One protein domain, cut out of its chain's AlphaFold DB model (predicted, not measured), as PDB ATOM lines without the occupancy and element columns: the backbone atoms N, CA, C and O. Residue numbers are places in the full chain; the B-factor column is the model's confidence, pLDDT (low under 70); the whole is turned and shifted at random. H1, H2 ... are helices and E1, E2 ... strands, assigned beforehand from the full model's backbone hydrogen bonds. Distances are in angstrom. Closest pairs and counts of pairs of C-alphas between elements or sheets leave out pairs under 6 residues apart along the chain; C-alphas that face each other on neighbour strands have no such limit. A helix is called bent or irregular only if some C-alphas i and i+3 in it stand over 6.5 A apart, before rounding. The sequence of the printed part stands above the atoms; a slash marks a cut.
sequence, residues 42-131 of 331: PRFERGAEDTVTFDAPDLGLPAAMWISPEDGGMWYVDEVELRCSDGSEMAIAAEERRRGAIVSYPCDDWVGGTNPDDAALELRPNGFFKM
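This is residues 42 to 131 of the 331 residues of an uncharacterized protein of Micromonas commoda (strain RCC299 / NOUM17 / CCMP2709) (UniProt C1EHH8). With little regular structure, the domain is a long, bent ribbon of two antiparallel strands, E2 and E3, with a short antiparallel pair, E1 and E4, beside E3 and small helix H1 at one end. The 90 printed residues hold E1, E2, H1, E3, E4 in order; the class is mixed, with only 33 residues in named elements. It is only just compact, close to loose (radius of gyration of the C-alphas 14.4 A), spanning 43 by 26 by 25 A.

E1, residues 65 to 67, is antiparallel to E4, residues 121 to 123; N 65 and O 123 are 2.9 A apart. E2, residues 75 to 83, is antiparallel to E3, residues 102 to 111, with N 82 and O 103 2.9 A apart. H1, residues 89 to 96, has every O i to N i+4 pair within hydrogen-bond range.

E1 begins at C-alpha 65 (101.109, 216.878, 210.688); E4 ends at C-alpha 123 (104.059, 213.131, 209.049). E2 measures 21.7 A, E3 22.3 A.

The printed part has no cut and no long link; 36 residues have pLDDT under 70, among them 85 to 101.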
ATOM      1  N   PRO A  42      82.612 202.953 216.721       77.25
ATOM      2  CA  PRO A  42      83.949 203.354 217.140       77.25
ATOM      3  C   PRO A  42      84.814 203.679 215.919       77.25
ATOM      4  O   PRO A  42      84.860 202.906 214.966       77.25
ATOM      5  N   ARG A  43      85.526 204.804 215.974       81.56
ATOM      6  CA  ARG A  43      86.563 205.163 214.996       81.56
ATOM      7  C   ARG A  43      87.888 204.466 215.309       81.56
ATOM      8  O   ARG A  43      88.137 204.078 216.456       81.56
ATOM      9  N   PHE A  44      88.747 204.391 214.300       84.50
ATOM     10  CA  PHE A  44      90.112 203.863 214.326       84.50
ATOM     11  C   PHE A  44      90.174 202.360 214.609       84.50
ATOM     12  O   PHE A  44      91.038 201.870 215.342       84.50
ATOM     13  N   GLU A  45      89.225 201.609 214.047       85.00
ATOM     14  CA  GLU A  45      89.275 200.151 214.078       85.00
ATOM     15  C   GLU A  45      90.304 199.600 213.086       85.00
ATOM     16  O   GLU A  45      90.669 200.220 212.088       85.00
ATOM     17  N   ARG A  46      90.798 198.390 213.358       81.62
ATOM     18  CA  ARG A  46      91.818 197.760 212.519       81.62
ATOM     19  C   ARG A  46      91.287 197.533 211.100       81.62
ATOM     20  O   ARG A  46      90.370 196.738 210.911       81.62
ATOM     21  N   GLY A  47      91.946 198.146 210.118       80.94
ATOM     22  CA  GLY A  47      91.577 198.043 208.704       80.94
ATOM     23  C   GLY A  47      90.348 198.871 208.320       80.94
ATOM     24  O   GLY A  47      89.829 198.683 207.222       80.94
ATOM     25  N   ALA A  48      89.868 199.739 209.214       79.12
ATOM     26  CA  ALA A  48      88.835 200.715 208.906       79.12
ATOM     27  C   ALA A  48      89.448 201.979 208.285       79.12
ATOM     28  O   ALA A  48      90.595 202.331 208.554       79.12
ATOM     29  N   GLU A  49      88.651 202.661 207.465       85.25
ATOM     30  CA  GLU A  49      88.955 203.981 206.922       85.25
ATOM     31  C   GLU A  49      87.986 204.985 207.553       85.25
ATOM     32  O   GLU A  49      86.769 204.878 207.382       85.25
ATOM     33  N   ASP A  50      88.520 205.949 208.303       84.69
ATOM     34  CA  ASP A  50      87.729 206.931 209.044       84.69
ATOM     35  C   ASP A  50      87.902 208.334 208.460       84.69
ATOM     36  O   ASP A  50      89.013 208.844 208.330       84.69
ATOM     37  N   THR A  51      86.785 209.003 208.165       84.75
ATOM     38  CA  THR A  51      86.777 210.405 207.720       84.75
ATOM     39  C   THR A  51      86.359 211.330 208.857       84.75
ATOM     40  O   THR A  51      85.331 211.122 209.510       84.75
ATOM     41  N   VAL A  52      87.138 212.391 209.075       83.38
ATOM     42  CA  VAL A  52      86.889 213.381 210.129       83.38
ATOM     43  C   VAL A  52      86.876 214.781 209.542       83.38
ATOM     44  O   VAL A  52      87.831 215.205 208.898       83.38
ATOM     45  N   THR A  53      85.797 215.512 209.805       82.19
ATOM     46  CA  THR A  53      85.651 216.921 209.439       82.19
ATOM     47  C   THR A  53      85.716 217.767 210.699       82.19
ATOM     48  O   THR A  53      85.071 217.445 211.697       82.19
ATOM     49  N   PHE A  54      86.500 218.837 210.659       81.50
ATOM     50  CA  PHE A  54      86.599 219.812 211.736       81.50
ATOM     51  C   PHE A  54      86.928 221.187 211.157       81.50
ATOM     52  O   PHE A  54      87.554 221.290 210.101       81.50
ATOM     53  N   ASP A  55      86.525 222.231 211.873       80.25
ATOM     54  CA  ASP A  55      86.887 223.603 211.537       80.25
ATOM     55  C   ASP A  55      88.327 223.877 211.972       80.25
ATOM     56  O   ASP A  55      88.713 223.554 213.098       80.25
ATOM     57  N   ALA A  56      89.118 224.485 211.090       76.00
ATOM     58  CA  ALA A  56      90.526 224.784 211.319       76.00
ATOM     59  C   ALA A  56      90.843 226.242 210.949       76.00
ATOM     60  O   ALA A  56      90.229 226.778 210.023       76.00
ATOM     61  N   PRO A  57      91.800 226.894 211.637       74.75
ATOM     62  CA  PRO A  57      92.335 228.170 211.176       74.75
ATOM     63  C   PRO A  57      93.056 227.989 209.834       74.75
ATOM     64  O   PRO A  57      93.584 226.913 209.545       74.75
ATOM     65  N   ASP A  58      93.117 229.052 209.031       72.44
ATOM     66  CA  ASP A  58      93.893 229.012 207.793       72.44
ATOM     67  C   ASP A  58      95.396 228.982 208.104       72.44
ATOM     68  O   ASP A  58      95.971 229.946 208.611       72.44
ATOM     69  N   LEU A  59      96.023 227.840 207.816       69.50
ATOM     70  CA  LEU A  59      97.463 227.620 207.954       69.50
ATOM     71  C   LEU A  59      98.207 227.731 206.611       69.50
ATOM     72  O   LEU A  59      99.429 227.570 206.568       69.50
ATOM     73  N   GLY A  60      97.497 227.966 205.502       68.69
ATOM     74  CA  GLY A  60      98.029 227.742 204.162       68.69
ATOM     75  C   GLY A  60      98.377 226.266 203.923       68.69
ATOM     76  O   GLY A  60      97.754 225.368 204.476       68.69
ATOM     77  N   LEU A  61      99.384 225.988 203.085       68.50
ATOM     78  CA  LEU A  61      99.816 224.610 202.805       68.50
ATOM     79  C   LEU A  61     100.508 223.992 204.038       68.50
ATOM     80  O   LEU A  61     101.587 224.472 204.405       68.50
ATOM     81  N   PRO A  62      99.973 222.915 204.646       72.81
ATOM     82  CA  PRO A  62     100.544 222.371 205.873       72.81
ATOM     83  C   PRO A  62     101.900 221.704 205.618       72.81
ATOM     84  O   PRO A  62     102.032 220.820 204.770       72.81
ATOM     85  N   ALA A  63     102.919 222.118 206.375       73.31
ATOM     86  CA  ALA A  63     104.291 221.623 206.227       73.31
ATOM     87  C   ALA A  63     104.535 220.268 206.912       73.31
ATOM     88  O   ALA A  63     105.416 219.521 206.491       73.31
ATOM     89  N   ALA A  64     103.781 219.970 207.969       80.44
ATOM     90  CA  ALA A  64     103.839 218.726 208.725       80.44
ATOM     91  C   ALA A  64     102.524 218.523 209.492       80.44
ATOM     92  O   ALA A  64     101.808 219.487 209.770       80.44
ATOM     93  N   MET A  65     102.226 217.276 209.838       84.81
ATOM     94  CA  MET A  65     101.109 216.878 210.688       84.81
ATOM     95  C   MET A  65     101.643 215.969 211.793       84.81
ATOM     96  O   MET A  65     102.453 215.094 211.516       84.81
ATOM     97  N   TRP A  66     101.185 216.154 213.030       86.44
ATOM     98  CA  TRP A  66     101.501 215.243 214.131       86.44
ATOM     99  C   TRP A  66     100.255 214.471 214.536       86.44
ATOM    100  O   TRP A  66      99.206 215.074 214.761       86.44
ATOM    101  N   ILE A  67     100.380 213.151 214.646       87.62
ATOM    102  CA  ILE A  67      99.298 212.269 215.094       87.62
ATOM    103  C   ILE A  67      99.760 211.528 216.338       87.62
ATOM    104  O   ILE A  67     100.896 211.063 216.405       87.62
ATOM    105  N   SER A  68      98.883 211.433 217.333       85.88
ATOM    106  CA  SER A  68      99.158 210.757 218.596       85.88
ATOM    107  C   SER A  68      97.873 210.119 219.129       85.88
ATOM    108  O   SER A  68      96.858 210.817 219.216       85.88
ATOM    109  N   PRO A  69      97.878 208.818 219.469       86.06
ATOM    110  CA  PRO A  69      96.799 208.214 220.233       86.06
ATOM    111  C   PRO A  69      96.816 208.710 221.678       86.06
ATOM    112  O   PRO A  69      97.865 208.811 222.315       86.06
ATOM    113  N   GLU A  70      95.632 208.963 222.226       77.88
ATOM    114  CA  GLU A  70      95.495 209.300 223.641       77.88
ATOM    115  C   GLU A  70      95.712 208.069 224.539       77.88
ATOM    116  O   GLU A  70      95.497 206.924 224.132       77.88
ATOM    117  N   ASP A  71      96.142 208.318 225.779       68.25
ATOM    118  CA  ASP A  71      96.214 207.339 226.873       68.25
ATOM    119  C   ASP A  71      97.004 206.049 226.572       68.25
ATOM    120  O   ASP A  71      96.615 204.947 226.962       68.25
ATOM    121  N   GLY A  72      98.156 206.173 225.904       65.81
ATOM    122  CA  GLY A  72      99.080 205.049 225.689       65.81
ATOM    123  C   GLY A  72      98.571 203.998 224.699       65.81
ATOM    124  O   GLY A  72      99.076 202.872 224.683       65.81
ATOM    125  N   GLY A  73      97.576 204.352 223.878       75.81
ATOM    126  CA  GLY A  73      97.171 203.549 222.730       75.81
ATOM    127  C   GLY A  73      98.314 203.364 221.727       75.81
ATOM    128  O   GLY A  73      99.256 204.150 221.682       75.81
ATOM    129  N   MET A  74      98.224 202.309 220.916       82.12
ATOM    130  CA  MET A  74      99.108 202.104 219.768       82.12
ATOM    131  C   MET A  74      98.275 201.814 218.532       82.12
ATOM    132  O   MET A  74      97.442 200.903 218.552       82.12
ATOM    133  N   TRP A  75      98.508 202.576 217.469       85.44
ATOM    134  CA  TRP A  75      97.822 202.441 216.188       85.44
ATOM    135  C   TRP A  75      98.841 202.166 215.093       85.44
ATOM    136  O   TRP A  75      99.959 202.663 215.150       85.44
ATOM    137  N   TYR A  76      98.454 201.375 214.099       84.75
ATOM    138  CA  TYR A  76      99.194 201.302 212.847       84.75
ATOM    139  C   TYR A  76      98.481 202.210 211.855       84.75
ATOM    140  O   TYR A  76      97.277 202.042 211.649       84.75
ATOM    141  N   VAL A  77      99.195 203.198 211.320       84.44
ATOM    142  CA  VAL A  77      98.633 204.178 210.392       84.44
ATOM    143  C   VAL A  77      99.248 203.927 209.023       84.44
ATOM    144  O   VAL A  77     100.459 204.050 208.852       84.44
ATOM    145  N   ASP A  78      98.406 203.584 208.052       84.62
ATOM    146  CA  ASP A  78      98.841 203.383 206.668       84.62
ATOM    147  C   ASP A  78      99.092 204.754 206.014       84.62
ATOM    148  O   ASP A  78     100.214 205.108 205.642       84.62
ATOM    149  N   GLU A  79      98.050 205.586 205.946       84.56
ATOM    150  CA  GLU A  79      98.066 206.882 205.268       84.56
ATOM    151  C   GLU A  79      97.060 207.846 205.905       84.56
ATOM    152  O   GLU A  79      95.998 207.433 206.370       84.56
ATOM    153  N   VAL A  80      97.375 209.145 205.885       86.19
ATOM    154  CA  VAL A  80      96.427 210.211 206.230       86.19
ATOM    155  C   VAL A  80      96.242 211.151 205.046       86.19
ATOM    156  O   VAL A  80      97.209 211.643 204.465       86.19
ATOM    157  N   GLU A  81      94.987 211.432 204.704       85.62
ATOM    158  CA  GLU A  81      94.626 212.403 203.674       85.62
ATOM    159  C   GLU A  81      93.985 213.638 204.298       85.62
ATOM    160  O   GLU A  81      93.007 213.552 205.040       85.62
ATOM    161  N   LEU A  82      94.516 214.807 203.951       82.06
ATOM    162  CA  LEU A  82      93.924 216.084 204.304       82.06
ATOM    163  C   LEU A  82      93.259 216.687 203.071       82.06
ATOM    164  O   LEU A  82      93.932 217.002 202.087       82.06
ATOM    165  N   ARG A  83      91.942 216.892 203.147       77.75
ATOM    166  CA  ARG A  83      91.162 217.592 202.127       77.75
ATOM    167  C   ARG A  83      90.607 218.892 202.692       77.75
ATOM    168  O   ARG A  83      90.009 218.910 203.763       77.75
ATOM    169  N   CYS A  84      90.772 219.965 201.931       72.94
ATOM    170  CA  CYS A  84      90.184 221.262 202.252       72.94
ATOM    171  C   CYS A  84      88.714 221.278 201.816       72.94
ATOM    172  O   CYS A  84      88.382 220.722 200.765       72.94
ATOM    173  N   SER A  85      87.836 221.927 202.583       69.25
ATOM    174  CA  SER A  85      86.457 222.148 202.143       69.25
ATOM    175  C   SER A  85      86.424 223.081 200.932       69.25
ATOM    176  O   SER A  85      87.220 224.027 200.837       69.25
ATOM    177  N   ASP A  86      85.486 222.822 200.024       64.25
ATOM    178  CA  ASP A  86      85.286 223.625 198.820       64.25
ATOM    179  C   ASP A  86      85.007 225.093 199.220       64.25
ATOM    180  O   ASP A  86      84.213 225.364 200.121       64.25
ATOM    181  N   GLY A  87      85.704 226.047 198.591       62.00
ATOM    182  CA  GLY A  87      85.579 227.483 198.887       62.00
ATOM    183  C   GLY A  87      86.444 228.023 200.036       62.00
ATOM    184  O   GLY A  87      86.384 229.219 200.311       62.00
ATOM    185  N   SER A  88      87.266 227.194 200.690       65.06
ATOM    186  CA  SER A  88      88.291 227.687 201.628       65.06
ATOM    187  C   SER A  88      89.430 228.416 200.895       65.06
ATOM    188  O   SER A  88      89.791 228.038 199.778       65.06
ATOM    189  N   GLU A  89      90.043 229.429 201.522       64.88
ATOM    190  CA  GLU A  89      91.198 230.148 200.945       64.88
ATOM    191  C   GLU A  89      92.353 229.190 200.604       64.88
ATOM    192  O   GLU A  89      92.997 229.329 199.562       64.88
ATOM    193  N   MET A  90      92.544 228.142 201.411       63.41
ATOM    194  CA  MET A  90      93.499 227.066 201.143       63.41
ATOM    195  C   MET A  90      93.139 226.243 199.892       63.41
ATOM    196  O   MET A  90      94.035 225.941 199.101       63.41
ATOM    197  N   ALA A  91      91.861 225.909 199.670       64.19
ATOM    198  CA  ALA A  91      91.419 225.223 198.452       64.19
ATOM    199  C   ALA A  91      91.656 226.090 197.204       64.19
ATOM    200  O   ALA A  91      92.205 225.605 196.217       64.19
ATOM    201  N   ILE A  92      91.347 227.388 197.286       65.75
ATOM    202  CA  ILE A  92      91.583 228.359 196.204       65.75
ATOM    203  C   ILE A  92      93.087 228.471 195.910       65.75
ATOM    204  O   ILE A  92      93.519 228.356 194.763       65.75
ATOM    205  N   ALA A  93      93.918 228.607 196.946       63.91
ATOM    206  CA  ALA A  93      95.368 228.720 196.810       63.91
ATOM    207  C   ALA A  93      96.051 227.414 196.349       63.91
ATOM    208  O   ALA A  93      97.174 227.452 195.829       63.91
ATOM    209  N   ALA A  94      95.420 226.256 196.566       62.62
ATOM    210  CA  ALA A  94      95.848 224.974 196.016       62.62
ATOM    211  C   ALA A  94      95.505 224.883 194.518       62.62
ATOM    212  O   ALA A  94      96.397 224.604 193.708       62.62
ATOM    213  N   GLU A  95      94.266 225.224 194.138       65.12
ATOM    214  CA  GLU A  95      93.807 225.263 192.743       65.12
ATOM    215  C   GLU A  95      94.623 226.238 191.881       65.12
ATOM    216  O   GLU A  95      95.113 225.851 190.816       65.12
ATOM    217  N   GLU A  96      94.867 227.465 192.358       63.59
ATOM    218  CA  GLU A  96      95.685 228.470 191.656       63.59
ATOM    219  C   GLU A  96      97.112 227.974 191.380       63.59
ATOM    220  O   GLU A  96      97.697 228.255 190.330       63.59
ATOM    221  N   ARG A  97      97.679 227.184 192.299       63.06
ATOM    222  CA  ARG A  97      99.023 226.598 192.163       63.06
ATOM    223  C   ARG A  97      99.030 225.273 191.398       63.06
ATOM    224  O   ARG A  97     100.086 224.642 191.323       63.06
ATOM    225  N   ARG A  98      97.888 224.841 190.837       55.12
ATOM    226  CA  ARG A  98      97.678 223.517 190.214       55.12
ATOM    227  C   ARG A  98      98.110 222.355 191.115       55.12
ATOM    228  O   ARG A  98      98.547 221.310 190.634       55.12
ATOM    229  N   ARG A  99      98.029 222.550 192.427       56.19
ATOM    230  CA  ARG A  99      98.298 221.530 193.439       56.19
ATOM    231  C   ARG A  99      96.945 220.959 193.841       56.19
ATOM    232  O   ARG A  99      96.020 221.719 194.096       56.19
ATOM    233  N   GLY A 100      96.797 219.635 193.822       53.75
ATOM    234  CA  GLY A 100      95.531 219.012 194.214       53.75
ATOM    235  C   GLY A 100      95.109 219.495 195.606       53.75
ATOM    236  O   GLY A 100      95.955 219.608 196.489       53.75
ATOM    237  N   ALA A 101      93.815 219.764 195.807       61.38
ATOM    238  CA  ALA A 101      93.232 220.180 197.093       61.38
ATOM    239  C   ALA A 101      93.281 219.087 198.189       61.38
ATOM    240  O   ALA A 101      92.680 219.233 199.256       61.38
ATOM    241  N   ILE A 102      93.980 217.983 197.900       71.12
ATOM    242  CA  ILE A 102      94.195 216.825 198.756       71.12
ATOM    243  C   ILE A 102      95.703 216.685 198.968       71.12
ATOM    244  O   ILE A 102      96.468 216.536 198.008       71.12
ATOM    245  N   VAL A 103      96.122 216.716 200.230       74.25
ATOM    246  CA  VAL A 103      97.501 216.458 200.648       74.25
ATOM    247  C   VAL A 103      97.545 215.084 201.306       74.25
ATOM    248  O   VAL A 103      96.821 214.837 202.267       74.25
ATOM    249  N   SER A 104      98.373 214.189 200.769       79.56
ATOM    250  CA  SER A 104      98.566 212.836 201.296       79.56
ATOM    251  C   SER A 104      99.832 212.768 202.147       79.56
ATOM    252  O   SER A 104     100.869 213.349 201.813       79.56
ATOM    253  N   TYR A 105      99.721 212.040 203.250       81.50
ATOM    254  CA  TYR A 105     100.766 211.793 204.226       81.50
ATOM    255  C   TYR A 105     100.919 210.273 204.406       81.50
ATOM    256  O   TYR A 105     100.257 209.695 205.273       81.50
ATOM    257  N   PRO A 106     101.746 209.597 203.582       78.06
ATOM    258  CA  PRO A 106     102.018 208.172 203.757       78.06
ATOM    259  C   PRO A 106     102.856 207.953 205.020       78.06
ATOM    260  O   PRO A 106     103.816 208.690 205.268       78.06
ATOM    261  N   CYS A 107     102.483 206.948 205.805       75.31
ATOM    262  CA  CYS A 107     103.067 206.653 207.106       75.31
ATOM    263  C   CYS A 107     103.683 205.249 207.127       75.31
ATOM    264  O   CYS A 107     104.884 205.124 207.357       75.31
ATOM    265  N   ASP A 108     102.864 204.221 206.872       81.00
ATOM    266  CA  ASP A 108     103.202 202.793 206.964       81.00
ATOM    267  C   ASP A 108     103.927 202.397 208.277       81.00
ATOM    268  O   ASP A 108     104.773 201.493 208.284       81.00
ATOM    269  N   ASP A 109     103.598 203.043 209.403       79.44
ATOM    270  CA  ASP A 109     104.313 202.884 210.682       79.44
ATOM    271  C   ASP A 109     103.376 202.895 211.904       79.44
ATOM    272  O   ASP A 109     102.201 203.273 211.839       79.44
ATOM    273  N   TRP A 110     103.902 202.435 213.039       78.75
ATOM    274  CA  TRP A 110     103.215 202.454 214.324       78.75
ATOM    275  C   TRP A 110     103.310 203.832 214.980       78.75
ATOM    276  O   TRP A 110     104.376 204.438 215.053       78.75
ATOM    277  N   VAL A 111     102.186 204.296 215.519       81.06
ATOM    278  CA  VAL A 111     102.062 205.542 216.274       81.06
ATOM    279  C   VAL A 111     101.620 205.223 217.695       81.06
ATOM    280  O   VAL A 111     100.640 204.501 217.899       81.06
ATOM    281  N   GLY A 112     102.302 205.811 218.674       73.94
ATOM    282  CA  GLY A 112     102.003 205.642 220.089       73.94
ATOM    283  C   GLY A 112     102.787 204.516 220.754       73.94
ATOM    284  O   GLY A 112     103.509 203.747 220.124       73.94
ATOM    285  N   GLY A 113     102.637 204.429 222.074       67.94
ATOM    286  CA  GLY A 113     103.317 203.452 222.914       67.94
ATOM    287  C   GLY A 113     103.603 203.989 224.310       67.94
ATOM    288  O   GLY A 113     103.289 205.127 224.651       67.94
ATOM    289  N   THR A 114     104.216 203.154 225.147       62.19
ATOM    290  CA  THR A 114     104.616 203.532 226.515       62.19
ATOM    291  C   THR A 114     105.894 204.368 226.562       62.19
ATOM    292  O   THR A 114     106.285 204.830 227.633       62.19
ATOM    293  N   ASN A 115     106.581 204.515 225.430       61.28
ATOM    294  CA  ASN A 115     107.805 205.289 225.328       61.28
ATOM    295  C   ASN A 115     107.456 206.737 224.935       61.28
ATOM    296  O   ASN A 115     106.826 206.930 223.896       61.28
ATOM    297  N   PRO A 116     107.840 207.757 225.724       61.41
ATOM    298  CA  PRO A 116     107.523 209.155 225.421       61.41
ATOM    299  C   PRO A 116     108.092 209.639 224.081       61.41
ATOM    300  O   PRO A 116     107.533 210.560 223.492       61.41
ATOM    301  N   ASP A 117     109.155 209.003 223.583       62.59
ATOM    302  CA  ASP A 117     109.746 209.318 222.278       62.59
ATOM    303  C   ASP A 117     108.894 208.817 221.091       62.59
ATOM    304  O   ASP A 117     109.032 209.341 219.989       62.59
ATOM    305  N   ASP A 118     107.985 207.860 221.319       62.78
ATOM    306  CA  ASP A 118     107.104 207.254 220.302       62.78
ATOM    307  C   ASP A 118     105.649 207.763 220.424       62.78
ATOM    308  O   ASP A 118     104.724 207.245 219.799       62.78
ATOM    309  N   ALA A 119     105.424 208.782 221.265       67.81
ATOM    310  CA  ALA A 119     104.089 209.260 221.616       67.81
ATOM    311  C   ALA A 119     103.368 209.956 220.451       67.81
ATOM    312  O   ALA A 119     102.145 209.870 220.361       67.81
ATOM    313  N   ALA A 120     104.098 210.638 219.566       76.06
ATOM    314  CA  ALA A 120     103.531 211.345 218.425       76.06
ATOM    315  C   ALA A 120     104.377 211.125 217.170       76.06
ATOM    316  O   ALA A 120     105.597 211.272 217.206       76.06
ATOM    317  N   LEU A 121     103.718 210.830 216.053       79.00
ATOM    318  CA  LEU A 121     104.370 210.659 214.765       79.00
ATOM    319  C   LEU A 121     104.285 211.946 213.943       79.00
ATOM    320  O   LEU A 121     103.191 212.453 213.700       79.00
ATOM    321  N   GLU A 122     105.441 212.444 213.496       81.75
ATOM    322  CA  GLU A 122     105.541 213.547 212.536       81.75
ATOM    323  C   GLU A 122     105.408 213.019 211.105       81.75
ATOM    324  O   GLU A 122     106.299 212.359 210.572       81.75
ATOM    325  N   LEU A 123     104.310 213.376 210.455       78.62
ATOM    326  CA  LEU A 123     104.059 213.131 209.049       78.62
ATOM    327  C   LEU A 123     104.452 214.359 208.236       78.62
ATOM    328  O   LEU A 123     103.926 215.458 208.430       78.62
ATOM    329  N   ARG A 124     105.359 214.171 207.278       77.19
ATOM    330  CA  ARG A 124     105.700 215.202 206.294       77.19
ATOM    331  C   ARG A 124     104.996 214.906 204.979       77.19
ATOM    332  O   ARG A 124     104.924 213.741 204.593       77.19
ATOM    333  N   PRO A 125     104.504 215.934 204.272       68.69
ATOM    334  CA  PRO A 125     103.914 215.733 202.968       68.69
ATOM    335  C   PRO A 125     105.034 215.282 202.032       68.69
ATOM    336  O   PRO A 125     105.913 216.062 201.655       68.69
ATOM    337  N   ASN A 126     105.033 214.005 201.664       54.75
ATOM    338  CA  ASN A 126     105.809 213.576 200.516       54.75
ATOM    339  C   ASN A 126     105.159 214.241 199.302       54.75
ATOM    340  O   ASN A 126     103.940 214.238 199.182       54.75
ATOM    341  N   GLY A 127     105.951 214.849 198.414       47.12
ATOM    342  CA  GLY A 127     105.479 215.637 197.260       47.12
ATOM    343  C   GLY A 127     104.618 214.883 196.231       47.12
ATOM    344  O   GLY A 127     104.431 215.369 195.118       47.12
ATOM    345  N   PHE A 128     104.093 213.715 196.580       44.53
ATOM    346  CA  PHE A 128     103.101 212.971 195.835       44.53
ATOM    347  C   PHE A 128     101.709 213.449 196.241       44.53
ATOM    348  O   PHE A 128     101.043 212.893 197.110       44.53
ATOM    349  N   PHE A 129     101.263 214.505 195.564       50.19
ATOM    350  CA  PHE A 129      99.848 214.844 195.493       50.19
ATOM    351  C   PHE A 129      99.089 213.615 194.998       50.19
ATOM    352  O   PHE A 129      99.319 213.139 193.881       50.19
ATOM    353  N   LYS A 130      98.195 213.082 195.831       43.50
ATOM    354  CA  LYS A 130      97.325 211.987 195.425       43.50
ATOM    355  C   LYS A 130      96.396 212.545 194.353       43.50
ATOM    356  O   LYS A 130      95.558 213.405 194.607       43.50
ATOM    357  N   MET A 131      96.642 212.117 193.121       45.22
ATOM    358  CA  MET A 131      95.896 212.547 191.945       45.22
ATOM    359  C   MET A 131      94.405 212.338 192.181       45.22
ATOM    360  O   MET A 131      94.008 211.274 192.671       45.22
TER     361      MET A 131